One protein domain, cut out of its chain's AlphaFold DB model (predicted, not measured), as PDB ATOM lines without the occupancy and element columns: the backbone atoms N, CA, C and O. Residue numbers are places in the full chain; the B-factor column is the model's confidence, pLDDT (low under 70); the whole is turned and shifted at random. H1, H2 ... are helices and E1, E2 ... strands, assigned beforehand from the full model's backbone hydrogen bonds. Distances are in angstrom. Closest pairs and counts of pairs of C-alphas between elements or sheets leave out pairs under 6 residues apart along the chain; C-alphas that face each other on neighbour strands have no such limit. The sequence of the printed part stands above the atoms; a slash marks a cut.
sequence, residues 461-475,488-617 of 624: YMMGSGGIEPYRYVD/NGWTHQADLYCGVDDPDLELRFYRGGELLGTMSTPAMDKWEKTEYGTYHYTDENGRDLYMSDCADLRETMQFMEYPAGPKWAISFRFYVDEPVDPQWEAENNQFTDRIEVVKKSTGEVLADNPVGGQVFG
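What this domain is: This is residues 461 to 475 and 488 to 617 of the 624 residues of the protein "DUF4179 domain-containing protein" of Neglecta sp. 59 (UniProt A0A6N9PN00). Two strongly twisted sheets lie face to face as a sandwich, one of five strands and one of four, with the strands of the one crossing those of the other. Two short helices, H1 and H2, sit in loops at the two ends of the long axis, well away from the sandwich's middle. The printed part has 145 residues, with nine named strands and two named helices in the order E1 E2 E3 E4 E5 E6 H1 E7 H2 E8 E9, and its class is mostly strand. The sheets run E1 - E2 - E7 - E6 - E5 and E4 - E3 - E8 - E9, both antiparallel throughout. The whole is compact, with a radius of gyration of the C-alphas of 16.1 A, and spans 48 by 34 by 32 A.

Where its parts are: Find C-alpha 461 at (-39.772, -47.326, 53.132); from there E1, residues 461 to 471, runs 26.9 A and bends by 52 degrees at residue 468. Past the cut, E2, residues 489 to 498, runs 28.6 A to C-alpha 498 at (-41.136, -46.881, 48.796). Read on to E3, residues 505 to 511, 20.0 A, and E4, residues 514 to 520, 18.4 A. After residues 521 to 534, which hold no named element, come E5, residues 535 to 538, and E6, residues 544 to 549, 17.0 A. H1 covers residues 551 to 559, 12.4 A, and E7 covers residues 568 to 576, 25.9 A. H2 is residues 582 to 585, E8 is residues 594 to 599, 16.7 A, and E9 is residues 604 to 608, ending at C-alpha 608 at (-33.391, -41.347, 62.545).

How they stand to each other: Begin with E1, an edge strand: it is antiparallel to E2, with N 462 and O 497 2.9 A apart, within hydrogen-bond range. On the other side of E2 you find E7, with N 492 and O 574 at 2.8 A. E7 and E6 pair through N 571 and O 546 at 2.8 A, and the hairpin E5 and E6 through N 535 and O 547 at 2.7 A; E5 is the other edge strand. In the second sheet, the hairpin E3 and E4 has N 507 and O 519 at 2.8 A, E3 and E8 have N 506 and O 598 at 2.8 A, and the hairpin E8 and E9 has N 599 and O 604 at 2.8 A. The two sheets form a sandwich, two sheets face to face: the facing parts are 10.3 A centre to centre, their best planes are 7 degrees apart, and their strands stand at 47 degrees. Across it, the closest C-alphas of E4 and E7 are those of Met 519 and Phe 572, 7.3 A apart. Both helices are not on either sheet, and they are apart from each other. Every O i to N i+4 pair of H1 is within hydrogen-bond range; H2 is too short for such a pair. Near the last printed residue, look for residues 615 to 616, which pair antiparallel with residues 461 to 462 of E1.

The domain as a whole: The two farthest C-alphas are those of Glu 561 and Pro 579, 48.6 A apart, while those of Tyr 461 and Gly 617 are 6.2 A apart. Residues 476 to 487 are not printed, and C-alphas 475 and 488 are 12.1 A apart across this cut. Of the links printed whole, E4 to E5 is long, with 14 residues. The mean pLDDT of the printed part is 82.3; look for values under 70 at residues 469 to 475, residue 488 and residues 578 to 593, which include H2.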
ATOM      1  N   TYR A 461     -40.797 -48.079  53.844       93.31
ATOM      2  CA  TYR A 461     -39.772 -47.326  53.132       93.31
ATOM      3  C   TYR A 461     -38.393 -47.905  53.449       93.31
ATOM      4  O   TYR A 461     -38.224 -48.553  54.481       93.31
ATOM      5  N   MET A 462     -37.415 -47.659  52.587       92.44
ATOM      6  CA  MET A 462     -36.029 -48.073  52.793       92.44
ATOM      7  C   MET A 462     -35.090 -46.978  52.304       92.44
ATOM      8  O   MET A 462     -35.322 -46.409  51.237       92.44
ATOM      9  N   MET A 463     -34.033 -46.696  53.067       89.25
ATOM     10  CA  MET A 463     -32.953 -45.822  52.609       89.25
ATOM     11  C   MET A 463     -32.077 -46.610  51.631       89.25
ATOM     12  O   MET A 463     -31.562 -47.669  51.988       89.25
ATOM     13  N   GLY A 464     -31.949 -46.123  50.399       82.81
ATOM     14  CA  GLY A 464     -31.005 -46.657  49.419       82.81
ATOM     15  C   GLY A 464     -29.620 -46.073  49.662       82.81
ATOM     16  O   GLY A 464     -28.688 -46.791  50.010       82.81
ATOM     17  N   SER A 465     -29.512 -44.751  49.559       78.81
ATOM     18  CA  SER A 465     -28.275 -44.003  49.790       78.81
ATOM     19  C   SER A 465     -28.578 -42.616  50.357       78.81
ATOM     20  O   SER A 465     -29.653 -42.049  50.161       78.81
ATOM     21  N   GLY A 466     -27.607 -42.062  51.074       76.44
ATOM     22  CA  GLY A 466     -27.603 -40.674  51.517       76.44
ATOM     23  C   GLY A 466     -26.203 -40.120  51.319       76.44
ATOM     24  O   GLY A 466     -25.223 -40.822  51.572       76.44
ATOM     25  N   GLY A 467     -26.096 -38.897  50.820       71.44
ATOM     26  CA  GLY A 467     -24.810 -38.362  50.401       71.44
ATOM     27  C   GLY A 467     -24.817 -36.857  50.259       71.44
ATOM     28  O   GLY A 467     -25.859 -36.203  50.347       71.44
ATOM     29  N   ILE A 468     -23.620 -36.309  50.087       70.44
ATOM     30  CA  ILE A 468     -23.418 -34.879  49.924       70.44
ATOM     31  C   ILE A 468     -22.386 -34.678  48.847       70.44
ATOM     32  O   ILE A 468     -21.287 -35.220  48.927       70.44
ATOM     33  N   GLU A 469     -22.757 -33.892  47.854       66.44
ATOM     34  CA  GLU A 469     -21.936 -33.667  46.680       66.44
ATOM     35  C   GLU A 469     -21.848 -32.165  46.418       66.44
ATOM     36  O   GLU A 469     -22.851 -31.456  46.563       66.44
ATOM     37  N   PRO A 470     -20.677 -31.635  46.038       64.31
ATOM     38  CA  PRO A 470     -20.606 -30.263  45.564       64.31
ATOM     39  C   PRO A 470     -21.421 -30.154  44.267       64.31
ATOM     40  O   PRO A 470     -21.288 -30.998  43.381       64.31
ATOM     41  N   TYR A 471     -22.260 -29.122  44.120       64.00
ATOM     42  CA  TYR A 471     -23.010 -28.914  42.874       64.00
ATOM     43  C   TYR A 471     -22.577 -27.687  42.097       64.00
ATOM     44  O   TYR A 471     -22.162 -26.650  42.622       64.00
ATOM     45  N   ARG A 472     -22.746 -27.823  40.783       61.09
ATOM     46  CA  ARG A 472     -22.588 -26.763  39.798       61.09
ATOM     47  C   ARG A 472     -23.976 -26.378  39.303       61.09
ATOM     48  O   ARG A 472     -24.722 -27.245  38.852       61.09
ATOM     49  N   TYR A 473     -24.305 -25.085  39.311       49.34
ATOM     50  CA  TYR A 473     -25.361 -24.615  38.412       49.34
ATOM     51  C   TYR A 473     -24.750 -24.599  37.018       49.34
ATOM     52  O   TYR A 473     -24.065 -23.651  36.641       49.34
ATOM     53  N   VAL A 474     -24.963 -25.664  36.255       44.34
ATOM     54  CA  VAL A 474     -24.727 -25.591  34.818       44.34
ATOM     55  C   VAL A 474     -25.901 -24.789  34.263       44.34
ATOM     56  O   VAL A 474     -27.041 -25.254  34.316       44.34
ATOM     57  N   ASP A 475     -25.660 -23.570  33.768       42.09
ATOM     58  CA  ASP A 475     -26.645 -22.939  32.888       42.09
ATOM     59  C   ASP A 475     -26.919 -23.944  31.763       42.09
ATOM     60  O   ASP A 475     -26.008 -24.399  31.068       42.09
ATOM     61  N   ASN A 488     -21.005 -23.707  43.415       61.59
ATOM     62  CA  ASN A 488     -21.957 -22.767  44.023       61.59
ATOM     63  C   ASN A 488     -22.444 -23.196  45.412       61.59
ATOM     64  O   ASN A 488     -23.020 -22.377  46.126       61.59
ATOM     65  N   GLY A 489     -22.247 -24.461  45.789       72.06
ATOM     66  CA  GLY A 489     -22.853 -25.011  46.995       72.06
ATOM     67  C   GLY A 489     -22.697 -26.518  47.163       72.06
ATOM     68  O   GLY A 489     -22.044 -27.197  46.366       72.06
ATOM     69  N   TRP A 490     -23.383 -27.040  48.180       73.81
ATOM     70  CA  TRP A 490     -23.515 -28.465  48.484       73.81
ATOM     71  C   TRP A 490     -24.936 -28.971  48.214       73.81
ATOM     72  O   TRP A 490     -25.920 -28.332  48.584       73.81
ATOM     73  N   THR A 491     -25.047 -30.127  47.564       78.62
ATOM     74  CA  THR A 491     -26.301 -30.868  47.415       78.62
ATOM     75  C   THR A 491     -26.318 -31.959  48.454       78.62
ATOM     76  O   THR A 491     -25.465 -32.836  48.441       78.62
ATOM     77  N   HIS A 492     -27.322 -31.928  49.314       82.06
ATOM     78  CA  HIS A 492     -27.629 -33.005  50.234       82.06
ATOM     79  C   HIS A 492     -28.676 -33.900  49.582       82.06
ATOM     80  O   HIS A 492     -29.774 -33.443  49.243       82.06
ATOM     81  N   GLN A 493     -28.318 -35.162  49.378       83.69
ATOM     82  CA  GLN A 493     -29.132 -36.145  48.680       83.69
ATOM     83  C   GLN A 493     -29.573 -37.257  49.626       83.69
ATOM     84  O   GLN A 493     -28.799 -37.738  50.455       83.69
ATOM     85  N   ALA A 494     -30.824 -37.679  49.472       88.94
ATOM     86  CA  ALA A 494     -31.344 -38.902  50.064       88.94
ATOM     87  C   ALA A 494     -32.195 -39.644  49.034       88.94
ATOM     88  O   ALA A 494     -33.167 -39.085  48.520       88.94
ATOM     89  N   ASP A 495     -31.847 -40.899  48.772       90.56
ATOM     90  CA  ASP A 495     -32.563 -41.774  47.854       90.56
ATOM     91  C   ASP A 495     -33.296 -42.856  48.642       90.56
ATOM     92  O   ASP A 495     -32.704 -43.608  49.418       90.56
ATOM     93  N   LEU A 496     -34.613 -42.925  48.457       93.50
ATOM     94  CA  LEU A 496     -35.486 -43.840  49.176       93.50
ATOM     95  C   LEU A 496     -36.261 -44.734  48.217       93.50
ATOM     96  O   LEU A 496     -36.829 -44.279  47.225       93.50
ATOM     97  N   TYR A 497     -36.394 -45.996  48.597       94.50
ATOM     98  CA  TYR A 497     -37.372 -46.907  48.024       94.50
ATOM     99  C   TYR A 497     -38.666 -46.866  48.843       94.50
ATOM    100  O   TYR A 497     -38.639 -46.748  50.069       94.50
ATOM    101  N   CYS A 498     -39.815 -46.961  48.172       94.81
ATOM    102  CA  CYS A 498     -41.136 -46.881  48.796       94.81
ATOM    103  C   CYS A 498     -41.990 -48.089  48.410       94.81
ATOM    104  O   CYS A 498     -42.228 -48.319  47.228       94.81
ATOM    105  N   GLY A 499     -42.520 -48.813  49.394       93.62
ATOM    106  CA  GLY A 499     -43.471 -49.914  49.209       93.62
ATOM    107  C   GLY A 499     -44.938 -49.501  49.358       93.62
ATOM    108  O   GLY A 499     -45.775 -50.341  49.692       93.62
ATOM    109  N   VAL A 500     -45.247 -48.212  49.177       93.38
ATOM    110  CA  VAL A 500     -46.591 -47.620  49.290       93.38
ATOM    111  C   VAL A 500     -46.996 -46.931  47.989       93.38
ATOM    112  O   VAL A 500     -46.136 -46.440  47.258       93.38
ATOM    113  N   ASP A 501     -48.302 -46.856  47.724       92.06
ATOM    114  CA  ASP A 501     -48.835 -46.170  46.539       92.06
ATOM    115  C   ASP A 501     -48.670 -44.646  46.626       92.06
ATOM    116  O   ASP A 501     -48.254 -44.025  45.650       92.06
ATOM    117  N   ASP A 502     -48.927 -44.072  47.807       93.12
ATOM    118  CA  ASP A 502     -48.881 -42.631  48.077       93.12
ATOM    119  C   ASP A 502     -47.830 -42.315  49.165       93.12
ATOM    120  O   ASP A 502     -48.124 -42.422  50.362       93.12
ATOM    121  N   PRO A 503     -46.594 -41.935  48.789       93.81
ATOM    122  CA  PRO A 503     -45.542 -41.567  49.738       93.81
ATOM    123  C   PRO A 503     -45.909 -40.332  50.579       93.81
ATOM    124  O   PRO A 503     -46.156 -39.247  50.047       93.81
ATOM    125  N   ASP A 504     -45.878 -40.468  51.905       94.31
ATOM    126  CA  ASP A 504     -46.232 -39.414  52.872       94.31
ATOM    127  C   ASP A 504     -45.031 -39.048  53.757       94.31
ATOM    128  O   ASP A 504     -45.013 -39.313  54.960       94.31
ATOM    129  N   LEU A 505     -43.997 -38.470  53.141       95.69
ATOM    130  CA  LEU A 505     -42.693 -38.261  53.770       95.69
ATOM    131  C   LEU A 505     -42.353 -36.779  53.938       95.69
ATOM    132  O   LEU A 505     -42.644 -35.948  53.075       95.69
ATOM    133  N   GLU A 506     -41.689 -36.476  55.048       95.31
ATOM    134  CA  GLU A 506     -40.907 -35.271  55.299       95.31
ATOM    135  C   GLU A 506     -39.494 -35.704  55.713       95.31
ATOM    136  O   GLU A 506     -39.328 -36.451  56.674       95.31
ATOM    137  N   LEU A 507     -38.479 -35.252  54.985       93.50
ATOM    138  CA  LEU A 507     -37.077 -35.420  55.345       93.50
ATOM    139  C   LEU A 507     -36.578 -34.152  56.021       93.50
ATOM    140  O   LEU A 507     -36.874 -33.045  55.563       93.50
ATOM    141  N   ARG A 508     -35.797 -34.317  57.084       92.75
ATOM    142  CA  ARG A 508     -35.153 -33.222  57.812       92.75
ATOM    143  C   ARG A 508     -33.648 -33.441  57.813       92.75
ATOM    144  O   ARG A 508     -33.176 -34.465  58.302       92.75
ATOM    145  N   PHE A 509     -32.915 -32.481  57.264       88.44
ATOM    146  CA  PHE A 509     -31.464 -32.535  57.114       88.44
ATOM    147  C   PHE A 509     -30.807 -31.737  58.233       88.44
ATOM    148  O   PHE A 509     -31.153 -30.570  58.439       88.44
ATOM    149  N   TYR A 510     -29.866 -32.350  58.946       85.69
ATOM    150  CA  TYR A 510     -29.161 -31.726  60.062       85.69
ATOM    151  C   TYR A 510     -27.656 -31.628  59.802       85.69
ATOM    152  O   TYR A 510     -27.086 -32.417  59.046       85.69
ATOM    153  N   ARG A 511     -27.022 -30.653  60.457       81.06
ATOM    154  CA  ARG A 511     -25.565 -30.513  60.548       81.06
ATOM    155  C   ARG A 511     -25.182 -30.051  61.942       81.06
ATOM    156  O   ARG A 511     -25.661 -29.011  62.392       81.06
ATOM    157  N   GLY A 512     -24.335 -30.805  62.644       77.12
ATOM    158  CA  GLY A 512     -23.904 -30.449  63.999       77.12
ATOM    159  C   GLY A 512     -25.072 -30.341  64.985       77.12
ATOM    160  O   GLY A 512     -25.013 -29.573  65.945       77.12
ATOM    161  N   GLY A 513     -26.163 -31.071  64.722       80.50
ATOM    162  CA  GLY A 513     -27.415 -31.004  65.480       80.50
ATOM    163  C   GLY A 513     -28.347 -29.835  65.130       80.50
ATOM    164  O   GLY A 513     -29.454 -29.782  65.666       80.50
ATOM    165  N   GLU A 514     -27.961 -28.925  64.232       85.81
ATOM    166  CA  GLU A 514     -28.827 -27.845  63.744       85.81
ATOM    167  C   GLU A 514     -29.608 -28.281  62.499       85.81
ATOM    168  O   GLU A 514     -29.066 -28.938  61.613       85.81
ATOM    169  N   LEU A 515     -30.893 -27.920  62.428       88.75
ATOM    170  CA  LEU A 515     -31.739 -28.201  61.268       88.75
ATOM    171  C   LEU A 515     -31.360 -27.268  60.113       88.75
ATOM    172  O   LEU A 515     -31.586 -26.062  60.200       88.75
ATOM    173  N   LEU A 516     -30.842 -27.832  59.023       85.94
ATOM    174  CA  LEU A 516     -30.513 -27.096  57.802       85.94
ATOM    175  C   LEU A 516     -31.753 -26.815  56.955       85.94
ATOM    176  O   LEU A 516     -31.922 -25.724  56.412       85.94
ATOM    177  N   GLY A 517     -32.632 -27.807  56.834       87.00
ATOM    178  CA  GLY A 517     -33.797 -27.708  55.972       87.00
ATOM    179  C   GLY A 517     -34.665 -28.953  55.996       87.00
ATOM    180  O   GLY A 517     -34.285 -30.005  56.513       87.00
ATOM    181  N   THR A 518     -35.859 -28.811  55.430       91.06
ATOM    182  CA  THR A 518     -36.856 -29.878  55.343       91.06
ATOM    183  C   THR A 518     -37.396 -29.998  53.928       91.06
ATOM    184  O   THR A 518     -37.627 -28.989  53.266       91.06
ATOM    185  N   MET A 519     -37.656 -31.214  53.467       92.56
ATOM    186  CA  MET A 519     -38.290 -31.470  52.173       92.56
ATOM    187  C   MET A 519     -39.432 -32.453  52.350       92.56
ATOM    188  O   MET A 519     -39.330 -33.371  53.154       92.56
ATOM    189  N   SER A 520     -40.517 -32.287  51.601       94.00
ATOM    190  CA  SER A 520     -41.695 -33.140  51.745       94.00
ATOM    191  C   SER A 520     -42.204 -33.619  50.400       94.00
ATOM    192  O   SER A 520     -42.214 -32.866  49.428       94.00
ATOM    193  N   THR A 521     -42.702 -34.853  50.357       94.62
ATOM    194  CA  THR A 521     -43.383 -35.359  49.162       94.62
ATOM    195  C   THR A 521     -44.660 -34.548  48.921       94.62
ATOM    196  O   THR A 521     -45.420 -34.295  49.869       94.62
ATOM    197  N   PRO A 522     -44.946 -34.107  47.686       93.94
ATOM    198  CA  PRO A 522     -46.214 -33.464  47.380       93.94
ATOM    199  C   PRO A 522     -47.336 -34.513  47.265       93.94
ATOM    200  O   PRO A 522     -47.102 -35.718  47.347       93.94
ATOM    201  N   ALA A 523     -48.579 -34.060  47.089       91.56
ATOM    202  CA  ALA A 523     -49.661 -34.960  46.684       91.56
ATOM    203  C   ALA A 523     -49.389 -35.518  45.273       91.56
ATOM    204  O   ALA A 523     -48.756 -34.843  44.459       91.56
ATOM    205  N   MET A 524     -49.868 -36.732  44.980       90.06
ATOM    206  CA  MET A 524     -49.542 -37.434  43.729       90.06
ATOM    207  C   MET A 524     -49.933 -36.664  42.456       90.06
ATOM    208  O   MET A 524     -49.268 -36.789  41.433       90.06
ATOM    209  N   ASP A 525     -50.968 -35.828  42.519       92.38
ATOM    210  CA  ASP A 525     -51.454 -35.000  41.409       92.38
ATOM    211  C   ASP A 525     -50.560 -33.793  41.077       92.38
ATOM    212  O   ASP A 525     -50.767 -33.148  40.050       92.38
ATOM    213  N   LYS A 526     -49.573 -33.485  41.925       93.38
ATOM    214  CA  LYS A 526     -48.621 -32.382  41.720       93.38
ATOM    215  C   LYS A 526     -47.329 -32.794  41.020       93.38
ATOM    216  O   LYS A 526     -46.531 -31.921  40.698       93.38
ATOM    217  N   TRP A 527     -47.094 -34.089  40.835       92.69
ATOM    218  CA  TRP A 527     -45.907 -34.565  40.135       92.69
ATOM    219  C   TRP A 527     -46.061 -34.390  38.628       92.69
ATOM    220  O   TRP A 527     -47.058 -34.813  38.037       92.69
ATOM    221  N   GLU A 528     -45.043 -33.826  37.992       93.06
ATOM    222  CA  GLU A 528     -45.000 -33.647  36.548       93.06
ATOM    223  C   GLU A 528     -44.197 -34.781  35.912       93.06
ATOM    224  O   GLU A 528     -43.058 -35.048  36.291       93.06
ATOM    225  N   LYS A 529     -44.788 -35.483  34.941       91.94
ATOM    226  CA  LYS A 529     -44.094 -36.560  34.229       91.94
ATOM    227  C   LYS A 529     -43.164 -35.970  33.168       91.94
ATOM    228  O   LYS A 529     -43.613 -35.230  32.293       91.94
ATOM    229  N   THR A 530     -41.890 -36.327  33.230       89.12
ATOM    230  CA  THR A 530     -40.858 -35.926  32.274       89.12
ATOM    231  C   THR A 530     -40.961 -36.728  30.975       89.12
ATOM    232  O   THR A 530     -41.629 -37.765  30.901       89.12
ATOM    233  N   GLU A 531     -40.261 -36.275  29.932       82.62
ATOM    234  CA  GLU A 531     -40.168 -36.991  28.653       82.62
ATOM    235  C   GLU A 531     -39.520 -38.382  28.775       82.62
ATOM    236  O   GLU A 531     -39.823 -39.272  27.983       82.62
ATOM    237  N   TYR A 532     -38.697 -38.590  29.807       76.81
ATOM    238  CA  TYR A 532     -38.010 -39.851  30.101       76.81
ATOM    239  C   TYR A 532     -38.836 -40.795  30.986       76.81
ATOM    240  O   TYR A 532     -38.356 -41.845  31.399       76.81
ATOM    241  N   GLY A 533     -40.083 -40.431  31.300       80.94
ATOM    242  CA  GLY A 533     -40.998 -41.271  32.070       80.94
ATOM    243  C   GLY A 533     -40.839 -41.195  33.591       80.94
ATOM    244  O   GLY A 533     -41.663 -41.785  34.289       80.94
ATOM    245  N   THR A 534     -39.858 -40.441  34.093       89.75
ATOM    246  CA  THR A 534     -39.716 -40.097  35.516       89.75
ATOM    247  C   THR A 534     -40.683 -38.982  35.909       89.75
ATOM    248  O   THR A 534     -41.244 -38.292  35.061       89.75
ATOM    249  N   TYR A 535     -40.898 -38.799  37.202       93.50
ATOM    250  CA  TYR A 535     -41.724 -37.749  37.780       93.50
ATOM    251  C   TYR A 535     -40.825 -36.725  38.466       93.50
ATOM    252  O   TYR A 535     -39.866 -37.091  39.144       93.50
ATOM    253  N   HIS A 536     -41.134 -35.446  38.299       94.06
ATOM    254  CA  HIS A 536     -40.395 -34.335  38.884       94.06
ATOM    255  C   HIS A 536     -41.348 -33.396  39.618       94.06
ATOM    256  O   HIS A 536     -42.505 -33.215  39.229       94.06
ATOM    257  N   TYR A 537     -40.864 -32.833  40.716       92.88
ATOM    258  CA  TYR A 537     -41.539 -31.789  41.462       92.88
ATOM    259  C   TYR A 537     -40.495 -30.823  42.013       92.88
ATOM    260  O   TYR A 537     -39.513 -31.256  42.615       92.88
ATOM    261  N   THR A 538     -40.741 -29.527  41.851       89.25
ATOM    262  CA  THR A 538     -39.963 -28.473  42.504       89.25
ATOM    263  C   THR A 538     -40.825 -27.815  43.575       89.25
ATOM    264  O   THR A 538     -41.964 -27.412  43.311       89.25
ATOM    265  N   ASP A 539     -40.302 -27.722  44.795       84.88
ATOM    266  CA  ASP A 539     -41.008 -27.081  45.900       84.88
ATOM    267  C   ASP A 539     -40.994 -25.540  45.804       84.88
ATOM    268  O   ASP A 539     -40.396 -24.936  44.913       84.88
ATOM    269  N   GLU A 540     -41.676 -24.875  46.738       83.94
ATOM    270  CA  GLU A 540     -41.745 -23.406  46.785       83.94
ATOM    271  C   GLU A 540     -40.392 -22.716  47.031       83.94
ATOM    272  O   GLU A 540     -40.264 -21.517  46.785       83.94
ATOM    273  N   ASN A 541     -39.389 -23.469  47.489       80.56
ATOM    274  CA  ASN A 541     -38.032 -23.006  47.755       80.56
ATOM    275  C   ASN A 541     -37.058 -23.373  46.621       80.56
ATOM    276  O   ASN A 541     -35.857 -23.170  46.778       80.56
ATOM    277  N   GLY A 542     -37.549 -23.907  45.496       77.38
ATOM    278  CA  GLY A 542     -36.712 -24.290  44.359       77.38
ATOM    279  C   GLY A 542     -35.976 -25.622  44.536       77.38
ATOM    280  O   GLY A 542     -34.998 -25.856  43.834       77.38
ATOM    281  N   ARG A 543     -36.403 -26.479  45.470       82.62
ATOM    282  CA  ARG A 543     -35.775 -27.782  45.742       82.62
ATOM    283  C   ARG A 543     -36.427 -28.868  44.910       82.62
ATOM    284  O   ARG A 543     -37.653 -28.922  44.819       82.62
ATOM    285  N   ASP A 544     -35.610 -29.757  44.361       85.69
ATOM    286  CA  ASP A 544     -36.067 -30.766  43.413       85.69
ATOM    287  C   ASP A 544     -36.275 -32.126  44.072       85.69
ATOM    288  O   ASP A 544     -35.450 -32.616  44.848       85.69
ATOM    289  N   LEU A 545     -37.386 -32.758  43.713       92.25
ATOM    290  CA  LEU A 545     -37.653 -34.157  43.978       92.25
ATOM    291  C   LEU A 545     -37.826 -34.887  42.650       92.25
ATOM    292  O   LEU A 545     -38.535 -34.420  41.754       92.25
ATOM    293  N   TYR A 546     -37.230 -36.069  42.564       93.00
ATOM    294  CA  TYR A 546     -37.405 -36.982  41.441       93.00
ATOM    295  C   TYR A 546     -38.023 -38.279  41.933       93.00
ATOM    296  O   TYR A 546     -37.667 -38.765  43.001       93.00
ATOM    297  N   MET A 547     -38.938 -38.847  41.158       95.06
ATOM    298  CA  MET A 547     -39.566 -40.124  41.467       95.06
ATOM    299  C   MET A 547     -39.665 -40.991  40.216       95.06
ATOM    300  O   MET A 547     -40.069 -40.528  39.153       95.06
ATOM    301  N   SER A 548     -39.339 -42.269  40.345       94.06
ATOM    302  CA  SER A 548     -39.403 -43.245  39.255       94.06
ATOM    303  C   SER A 548     -40.299 -44.412  39.653       94.06
ATOM    304  O   SER A 548     -40.216 -44.894  40.784       94.06
ATOM    305  N   ASP A 549     -41.157 -44.873  38.736       92.62
ATOM    306  CA  ASP A 549     -41.893 -46.128  38.933       92.62
ATOM    307  C   ASP A 549     -40.921 -47.298  38.779       92.62
ATOM    308  O   ASP A 549     -40.334 -47.489  37.717       92.62
ATOM    309  N   CYS A 550     -40.782 -48.113  39.819       91.44
ATOM    310  CA  CYS A 550     -39.931 -49.301  39.807       91.44
ATOM    311  C   CYS A 550     -40.628 -50.505  39.139       91.44
ATOM    312  O   CYS A 550     -40.537 -51.625  39.637       91.44
ATOM    313  N   ALA A 551     -41.397 -50.283  38.069       89.62
ATOM    314  CA  ALA A 551     -42.199 -51.325  37.426       89.62
ATOM    315  C   ALA A 551     -41.340 -52.484  36.914       89.62
ATOM    316  O   ALA A 551     -41.610 -53.626  37.281       89.62
ATOM    317  N   ASP A 552     -40.273 -52.168  36.182       84.94
ATOM    318  CA  ASP A 552     -39.346 -53.157  35.630       84.94
ATOM    319  C   ASP A 552     -38.670 -53.956  36.754       84.94
ATOM    320  O   ASP A 552     -38.637 -55.182  36.727       84.94
ATOM    321  N   LEU A 553     -38.234 -53.272  37.818       86.31
ATOM    322  CA  LEU A 553     -37.651 -53.912  38.999       86.31
ATOM    323  C   LEU A 553     -38.634 -54.882  39.671       86.31
ATOM    324  O   LEU A 553     -38.252 -55.989  40.035       86.31
ATOM    325  N   ARG A 554     -39.908 -54.497  39.827       89.62
ATOM    326  CA  ARG A 554     -40.933 -55.391  40.392       89.62
ATOM    327  C   ARG A 554     -41.190 -56.604  39.502       89.62
ATOM    328  O   ARG A 554     -41.405 -57.686  40.041       89.62
ATOM    329  N   GLU A 555     -41.170 -56.441  38.182       87.31
ATOM    330  CA  GLU A 555     -41.301 -57.556  37.240       87.31
ATOM    331  C   GLU A 555     -40.111 -58.517  37.354       87.31
ATOM    332  O   GLU A 555     -40.306 -59.725  37.490       87.31
ATOM    333  N   THR A 556     -38.886 -57.987  37.416       82.50
ATOM    334  CA  THR A 556     -37.664 -58.766  37.655       82.50
ATOM    335  C   THR A 556     -37.723 -59.514  38.986       82.50
ATOM    336  O   THR A 556     -37.488 -60.720  39.025       82.50
ATOM    337  N   MET A 557     -38.115 -58.850  40.075       86.31
ATOM    338  CA  MET A 557     -38.258 -59.491  41.385       86.31
ATOM    339  C   MET A 557     -39.337 -60.578  41.390       86.31
ATOM    340  O   MET A 557     -39.117 -61.647  41.952       86.31
ATOM    341  N   GLN A 558     -40.473 -60.349  40.725       86.94
ATOM    342  CA  GLN A 558     -41.519 -61.360  40.578       86.94
ATOM    343  C   GLN A 558     -41.022 -62.576  39.784       86.94
ATOM    344  O   GLN A 558     -41.319 -63.711  40.157       86.94
ATOM    345  N   PHE A 559     -40.274 -62.351  38.703       83.75
ATOM    346  CA  PHE A 559     -39.676 -63.413  37.897       83.75
ATOM    347  C   PHE A 559     -38.686 -64.267  38.707       83.75
ATOM    348  O   PHE A 559     -38.724 -65.496  38.627       83.75
ATOM    349  N   MET A 560     -37.855 -63.617  39.529       81.44
ATOM    350  CA  MET A 560     -36.886 -64.262  40.425       81.44
ATOM    351  C   MET A 560     -37.516 -64.845  41.701       81.44
ATOM    352  O   MET A 560     -36.802 -65.393  42.533       81.44
ATOM    353  N   GLU A 561     -38.842 -64.756  41.851       86.19
ATOM    354  CA  GLU A 561     -39.593 -65.236  43.022       86.19
ATOM    355  C   GLU A 561     -39.194 -64.550  44.345       86.19
ATOM    356  O   GLU A 561     -39.398 -65.094  45.432       86.19
ATOM    357  N   TYR A 562     -38.680 -63.321  44.267       86.38
ATOM    358  CA  TYR A 562     -38.430 -62.476  45.430       86.38
ATOM    359  C   TYR A 562     -39.728 -61.832  45.967       86.38
ATOM    360  O   TYR A 562     -40.758 -61.807  45.281       86.38
ATOM    361  N   PRO A 563     -39.710 -61.292  47.205       86.19
ATOM    362  CA  PRO A 563     -40.812 -60.521  47.771       86.19
ATOM    363  C   PRO A 563     -41.226 -59.341  46.888       86.19
ATOM    364  O   PRO A 563     -40.526 -58.954  45.957       86.19
ATOM    365  N   ALA A 564     -42.368 -58.727  47.195       84.50
ATOM    366  CA  ALA A 564     -42.823 -57.559  46.451       84.50
ATOM    367  C   ALA A 564     -41.784 -56.423  46.522       84.50
ATOM    368  O   ALA A 564     -41.458 -55.928  47.603       84.50
ATOM    369  N   GLY A 565     -41.280 -56.023  45.353       87.44
ATOM    370  CA  GLY A 565     -40.343 -54.914  45.212       87.44
ATOM    371  C   GLY A 565     -40.974 -53.543  45.451       87.44
ATOM    372  O   GLY A 565     -42.200 -53.417  45.555       87.44
ATOM    373  N   PRO A 566     -40.154 -52.483  45.494       93.06
ATOM    374  CA  PRO A 566     -40.639 -51.132  45.722       93.06
ATOM    375  C   PRO A 566     -41.582 -50.662  44.610       93.06
ATOM    376  O   PRO A 566     -41.441 -51.000  43.432       93.06
ATOM    377  N   LYS A 567     -42.561 -49.838  44.984       93.69
ATOM    378  CA  LYS A 567     -43.415 -49.128  44.037       93.69
ATOM    379  C   LYS A 567     -42.659 -47.962  43.396       93.69
ATOM    380  O   LYS A 567     -42.668 -47.823  42.172       93.69
ATOM    381  N   TRP A 568     -41.985 -47.173  44.228       94.56
ATOM    382  CA  TRP A 568     -41.295 -45.952  43.824       94.56
ATOM    383  C   TRP A 568     -39.846 -45.941  44.306       94.56
ATOM    384  O   TRP A 568     -39.562 -46.411  45.409       94.56
ATOM    385  N   ALA A 569     -38.968 -45.332  43.516       94.06
ATOM    386  CA  ALA A 569     -37.696 -44.783  43.977       94.06
ATOM    387  C   ALA A 569     -37.816 -43.255  43.977       94.06
ATOM    388  O   ALA A 569     -38.258 -42.693  42.974       94.06
ATOM    389  N   ILE A 570     -37.473 -42.594  45.083       94.94
ATOM    390  CA  ILE A 570     -37.589 -41.140  45.260       94.94
ATOM    391  C   ILE A 570     -36.234 -40.572  45.659       94.94
ATOM    392  O   ILE A 570     -35.658 -41.015  46.647       94.94
ATOM    393  N   SER A 571     -35.772 -39.561  44.930       92.69
ATOM    394  CA  SER A 571     -34.566 -38.794  45.240       92.69
ATOM    395  C   SER A 571     -34.950 -37.410  45.751       92.69
ATOM    396  O   SER A 571     -35.677 -36.672  45.076       92.69
ATOM    397  N   PHE A 572     -34.473 -37.062  46.943       91.56
ATOM    398  CA  PHE A 572     -34.616 -35.741  47.549       91.56
ATOM    399  C   PHE A 572     -33.310 -34.976  47.376       91.56
ATOM    400  O   PHE A 572     -32.278 -35.449  47.846       91.56
ATOM    401  N   ARG A 573     -33.352 -33.797  46.742       87.31
ATOM    402  CA  ARG A 573     -32.171 -32.944  46.560       87.31
ATOM    403  C   ARG A 573     -32.351 -31.596  47.241       87.31
ATOM    404  O   ARG A 573     -33.122 -30.746  46.792       87.31
ATOM    405  N   PHE A 574     -31.622 -31.414  48.336       83.94
ATOM    406  CA  PHE A 574     -31.593 -30.185  49.115       83.94
ATOM    407  C   PHE A 574     -30.302 -29.416  48.823       83.94
ATOM    408  O   PHE A 574     -29.217 -29.866  49.177       83.94
ATOM    409  N   TYR A 575     -30.427 -28.259  48.179       80.31
ATOM    410  CA  TYR A 575     -29.292 -27.410  47.820       80.31
ATOM    411  C   TYR A 575     -29.005 -26.376  48.912       80.31
ATOM    412  O   TYR A 575     -29.924 -25.719  49.412       80.31
ATOM    413  N   VAL A 576     -27.729 -26.226  49.261       76.62
ATOM    414  CA  VAL A 576     -27.219 -25.231  50.207       76.62
ATOM    415  C   VAL A 576     -26.139 -24.405  49.514       76.62
ATOM    416  O   VAL A 576     -25.072 -24.926  49.190       76.62
ATOM    417  N   ASP A 577     -26.412 -23.113  49.315       74.44
ATOM    418  CA  ASP A 577     -25.477 -22.150  48.718       74.44
ATOM    419  C   ASP A 577     -24.373 -21.766  49.730       74.44
ATOM    420  O   ASP A 577     -24.415 -20.711  50.374       74.44
ATOM    421  N   GLU A 578     -23.390 -22.646  49.909       67.62
ATOM    422  CA  GLU A 578     -22.199 -22.433  50.735       67.62
ATOM    423  C   GLU A 578     -20.919 -22.574  49.889       67.62
ATOM    424  O   GLU A 578     -20.827 -23.498  49.084       67.62
ATOM    425  N   PRO A 579     -19.903 -21.703  50.054       63.81
ATOM    426  CA  PRO A 579     -18.676 -21.789  49.265       63.81
ATOM    427  C   PRO A 579     -18.006 -23.157  49.421       63.81
ATOM    428  O   PRO A 579     -17.730 -23.585  50.544       63.81
ATOM    429  N   VAL A 580     -17.706 -23.820  48.303       58.94
ATOM    430  CA  VAL A 580     -16.924 -25.058  48.316       58.94
ATOM    431  C   VAL A 580     -15.444 -24.685  48.376       58.94
ATOM    432  O   VAL A 580     -14.916 -24.061  47.458       58.94
ATOM    433  N   ASP A 581     -14.775 -25.026  49.477       56.22
ATOM    434  CA  ASP A 581     -13.326 -24.865  49.597       56.22
ATOM    435  C   ASP A 581     -12.628 -26.047  48.884       56.22
ATOM    436  O   ASP A 581     -12.856 -27.199  49.261       56.22
ATOM    437  N   PRO A 582     -11.771 -25.795  47.872       53.06
ATOM    438  CA  PRO A 582     -11.091 -26.842  47.105       53.06
ATOM    439  C   PRO A 582     -10.228 -27.798  47.941       53.06
ATOM    440  O   PRO A 582      -9.941 -28.903  47.489       53.06
ATOM    441  N   GLN A 583      -9.795 -27.413  49.150       48.19
ATOM    442  CA  GLN A 583      -9.057 -28.324  50.042       48.19
ATOM    443  C   GLN A 583      -9.928 -29.444  50.633       48.19
ATOM    444  O   GLN A 583      -9.390 -30.431  51.131       48.19
ATOM    445  N   TRP A 584     -11.255 -29.329  50.555       50.72
ATOM    446  CA  TRP A 584     -12.205 -30.251  51.188       50.72
ATOM    447  C   TRP A 584     -12.665 -31.386  50.267       50.72
ATOM    448  O   TRP A 584     -13.406 -32.258  50.711       50.72
ATOM    449  N   GLU A 585     -12.189 -31.438  49.015       50.31
ATOM    450  CA  GLU A 585     -12.373 -32.609  48.139       50.31
ATOM    451  C   GLU A 585     -11.585 -33.841  48.629       50.31
ATOM    452  O   GLU A 585     -11.904 -34.962  48.242       50.31
ATOM    453  N   ALA A 586     -10.566 -33.656  49.483       42.78
ATOM    454  CA  ALA A 586      -9.654 -34.729  49.890       42.78
ATOM    455  C   ALA A 586      -9.782 -35.175  51.360       42.78
ATOM    456  O   ALA A 586      -9.410 -36.304  51.678       42.78
ATOM    457  N   GLU A 587     -10.303 -34.339  52.266       40.06
ATOM    458  CA  GLU A 587     -10.346 -34.642  53.703       40.06
ATOM    459  C   GLU A 587     -11.669 -34.162  54.351       40.06
ATOM    460  O   GLU A 587     -11.907 -32.966  54.483       40.06
ATOM    461  N   ASN A 588     -12.476 -35.125  54.831       42.62
ATOM    462  CA  ASN A 588     -13.681 -35.031  55.692       42.62
ATOM    463  C   ASN A 588     -15.088 -34.908  55.049       42.62
ATOM    464  O   ASN A 588     -15.635 -33.825  54.852       42.62
ATOM    465  N   ASN A 589     -15.763 -36.064  54.953       46.34
ATOM    466  CA  ASN A 589     -17.212 -36.248  54.748       46.34
ATOM    467  C   ASN A 589     -18.068 -35.819  55.972       46.34
ATOM    468  O   ASN A 589     -18.617 -36.676  56.664       46.34
ATOM    469  N   GLN A 590     -18.210 -34.522  56.282       50.47
ATOM    470  CA  GLN A 590     -19.060 -34.068  57.413       50.47
ATOM    471  C   GLN A 590     -19.975 -32.862  57.108       50.47
ATOM    472  O   GLN A 590     -20.052 -31.922  57.896       50.47
ATOM    473  N   PHE A 591     -20.709 -32.862  55.991       53.41
ATOM    474  CA  PHE A 591     -21.611 -31.741  55.652       53.41
ATOM    475  C   PHE A 591     -23.082 -31.943  56.118       53.41
ATOM    476  O   PHE A 591     -23.782 -30.977  56.410       53.41
ATOM    477  N   THR A 592     -23.537 -33.186  56.287       54.84
ATOM    478  CA  THR A 592     -24.811 -33.650  56.866       54.84
ATOM    479  C   THR A 592     -24.454 -34.910  57.600       54.84
ATOM    480  O   THR A 592     -24.064 -35.908  57.002       54.84
ATOM    481  N   ASP A 593     -24.543 -34.827  58.910       68.94
ATOM    482  CA  ASP A 593     -24.235 -35.918  59.815       68.94
ATOM    483  C   ASP A 593     -25.491 -36.719  60.184       68.94
ATOM    484  O   ASP A 593     -25.376 -37.811  60.744       68.94
ATOM    485  N   ARG A 594     -26.690 -36.192  59.878       84.12
ATOM    486  CA  ARG A 594     -27.962 -36.802  60.271       84.12
ATOM    487  C   ARG A 594     -29.132 -36.416  59.365       84.12
ATOM    488  O   ARG A 594     -29.388 -35.237  59.119       84.12
ATOM    489  N   ILE A 595     -29.899 -37.422  58.946       88.31
ATOM    490  CA  ILE A 595     -31.166 -37.269  58.213       88.31
ATOM    491  C   ILE A 595     -32.288 -37.928  59.022       88.31
ATOM    492  O   ILE A 595     -32.222 -39.121  59.307       88.31
ATOM    493  N   GLU A 596     -33.337 -37.182  59.374       92.94
ATOM    494  CA  GLU A 596     -34.565 -37.770  59.930       92.94
ATOM    495  C   GLU A 596     -35.596 -37.985  58.824       92.94
ATOM    496  O   GLU A 596     -35.867 -37.080  58.030       92.94
ATOM    497  N   VAL A 597     -36.223 -39.163  58.820       93.81
ATOM    498  CA  VAL A 597     -37.340 -39.495  57.934       93.81
ATOM    499  C   VAL A 597     -38.623 -39.515  58.750       93.81
ATOM    500  O   VAL A 597     -38.774 -40.297  59.688       93.81
ATOM    501  N   VAL A 598     -39.562 -38.645  58.394       95.69
ATOM    502  CA  VAL A 598     -40.772 -38.365  59.168       95.69
ATOM    503  C   VAL A 598     -42.004 -38.643  58.320       95.69
ATOM    504  O   VAL A 598     -42.062 -38.306  57.140       95.69
ATOM    505  N   LYS A 599     -43.031 -39.227  58.931       95.25
ATOM    506  CA  LYS A 599     -44.354 -39.342  58.328       95.25
ATOM    507  C   LYS A 599     -45.045 -37.985  58.362       95.25
ATOM    508  O   LYS A 599     -45.449 -37.514  59.426       95.25
ATOM    509  N   LYS A 600     -45.200 -37.355  57.201       94.25
ATOM    510  CA  LYS A 600     -45.651 -35.960  57.084       94.25
ATOM    511  C   LYS A 600     -47.041 -35.729  57.688       94.25
ATOM    512  O   LYS A 600     -47.252 -34.723  58.358       94.25
ATOM    513  N   SER A 601     -47.990 -36.651  57.503       92.31
ATOM    514  CA  SER A 601     -49.359 -36.482  58.021       92.31
ATOM    515  C   SER A 601     -49.476 -36.532  59.548       92.31
ATOM    516  O   SER A 601     -50.412 -35.951  60.101       92.31
ATOM    517  N   THR A 602     -48.564 -37.224  60.235       93.12
ATOM    518  CA  THR A 602     -48.632 -37.443  61.692       93.12
ATOM    519  C   THR A 602     -47.519 -36.743  62.466       93.12
ATOM    520  O   THR A 602     -47.665 -36.534  63.670       93.12
ATOM    521  N   GLY A 603     -46.417 -36.381  61.803       92.00
ATOM    522  CA  GLY A 603     -45.191 -35.893  62.434       92.00
ATOM    523  C   GLY A 603     -44.377 -36.985  63.141       92.00
ATOM    524  O   GLY A 603     -43.446 -36.665  63.876       92.00
ATOM    525  N   GLU A 604     -44.728 -38.260  62.954       94.44
ATOM    526  CA  GLU A 604     -44.031 -39.409  63.540       94.44
ATOM    527  C   GLU A 604     -42.668 -39.620  62.869       94.44
ATOM    528  O   GLU A 604     -42.590 -39.712  61.646       94.44
ATOM    529  N   VAL A 605     -41.598 -39.731  63.660       94.38
ATOM    530  CA  VAL A 605     -40.266 -40.085  63.148       94.38
ATOM    531  C   VAL A 605     -40.259 -41.575  62.814       94.38
ATOM    532  O   VAL A 605     -40.379 -42.410  63.707       94.38
ATOM    533  N   LEU A 606     -40.140 -41.898  61.526       93.25
ATOM    534  CA  LEU A 606     -40.087 -43.272  61.025       93.25
ATOM    535  C   LEU A 606     -38.677 -43.854  61.130       93.25
ATOM    536  O   LEU A 606     -38.527 -45.039  61.423       93.25
ATOM    537  N   ALA A 607     -37.662 -43.024  60.888       92.06
ATOM    538  CA  ALA A 607     -36.258 -43.377  61.038       92.06
ATOM    539  C   ALA A 607     -35.420 -42.143  61.386       92.06
ATOM    540  O   ALA A 607     -35.712 -41.032  60.941       92.06
ATOM    541  N   ASP A 608     -34.364 -42.364  62.161       90.00
ATOM    542  CA  ASP A 608     -33.391 -41.347  62.545       90.00
ATOM    543  C   ASP A 608     -31.998 -41.809  62.115       90.00
ATOM    544  O   ASP A 608     -31.505 -42.823  62.606       90.00
ATOM    545  N   ASN A 609     -31.417 -41.090  61.157       86.12
ATOM    546  CA  ASN A 609     -30.177 -41.423  60.462       86.12
ATOM    547  C   ASN A 609     -30.120 -42.878  59.948       86.12
ATOM    548  O   ASN A 609     -29.225 -43.631  60.341       86.12
ATOM    549  N   PRO A 610     -31.092 -43.312  59.119       82.06
ATOM    550  CA  PRO A 610     -31.127 -44.687  58.637       82.06
ATOM    551  C   PRO A 610     -29.897 -45.007  57.788       82.06
ATOM    552  O   PRO A 610     -29.493 -44.223  56.930       82.06
ATOM    553  N   VAL A 611     -29.349 -46.201  58.000       74.31
ATOM    554  CA  VAL A 611     -28.281 -46.761  57.165       74.31
ATOM    555  C   VAL A 611     -28.907 -47.418  55.928       74.31
ATOM    556  O   VAL A 611     -30.061 -47.859  55.970       74.31
ATOM    557  N   GLY A 612     -28.156 -47.478  54.824       76.38
ATOM    558  CA  GLY A 612     -28.579 -48.163  53.599       76.38
ATOM    559  C   GLY A 612     -29.088 -49.587  53.870       76.38
ATOM    560  O   GLY A 612     -28.531 -50.306  54.700       76.38
ATOM    561  N   GLY A 613     -30.184 -49.972  53.211       76.19
ATOM    562  CA  GLY A 613     -30.806 -51.300  53.333       76.19
ATOM    563  C   GLY A 613     -31.771 -51.477  54.517       76.19
ATOM    564  O   GLY A 613     -32.463 -52.491  54.606       76.19
ATOM    565  N   GLN A 614     -31.882 -50.503  55.428       82.12
ATOM    566  CA  GLN A 614     -32.818 -50.593  56.552       82.12
ATOM    567  C   GLN A 614     -34.256 -50.253  56.128       82.12
ATOM    568  O   GLN A 614     -34.528 -49.140  55.673       82.12
ATOM    569  N   VAL A 615     -35.199 -51.177  56.350       88.25
ATOM    570  CA  VAL A 615     -36.641 -50.946  56.142       88.25
ATOM    571  C   VAL A 615     -37.285 -50.340  57.392       88.25
ATOM    572  O   VAL A 615     -37.088 -50.825  58.506       88.25
ATOM    573  N   PHE A 616     -38.112 -49.311  57.210       90.81
ATOM    574  CA  PHE A 616     -38.825 -48.606  58.277       90.81
ATOM    575  C   PHE A 616     -40.261 -48.238  57.876       90.81
ATOM    576  O   PHE A 616     -40.649 -48.277  56.709       90.81
ATOM    577  N   GLY A 617     -41.096 -47.919  58.870       84.50
ATOM    578  CA  GLY A 617     -42.500 -47.539  58.665       84.50
ATOM    579  C   GLY A 617     -43.440 -48.673  58.228       84.50
ATOM    580  O   GLY A 617     -44.621 -48.413  58.005       84.50
TER     581      GLY A 617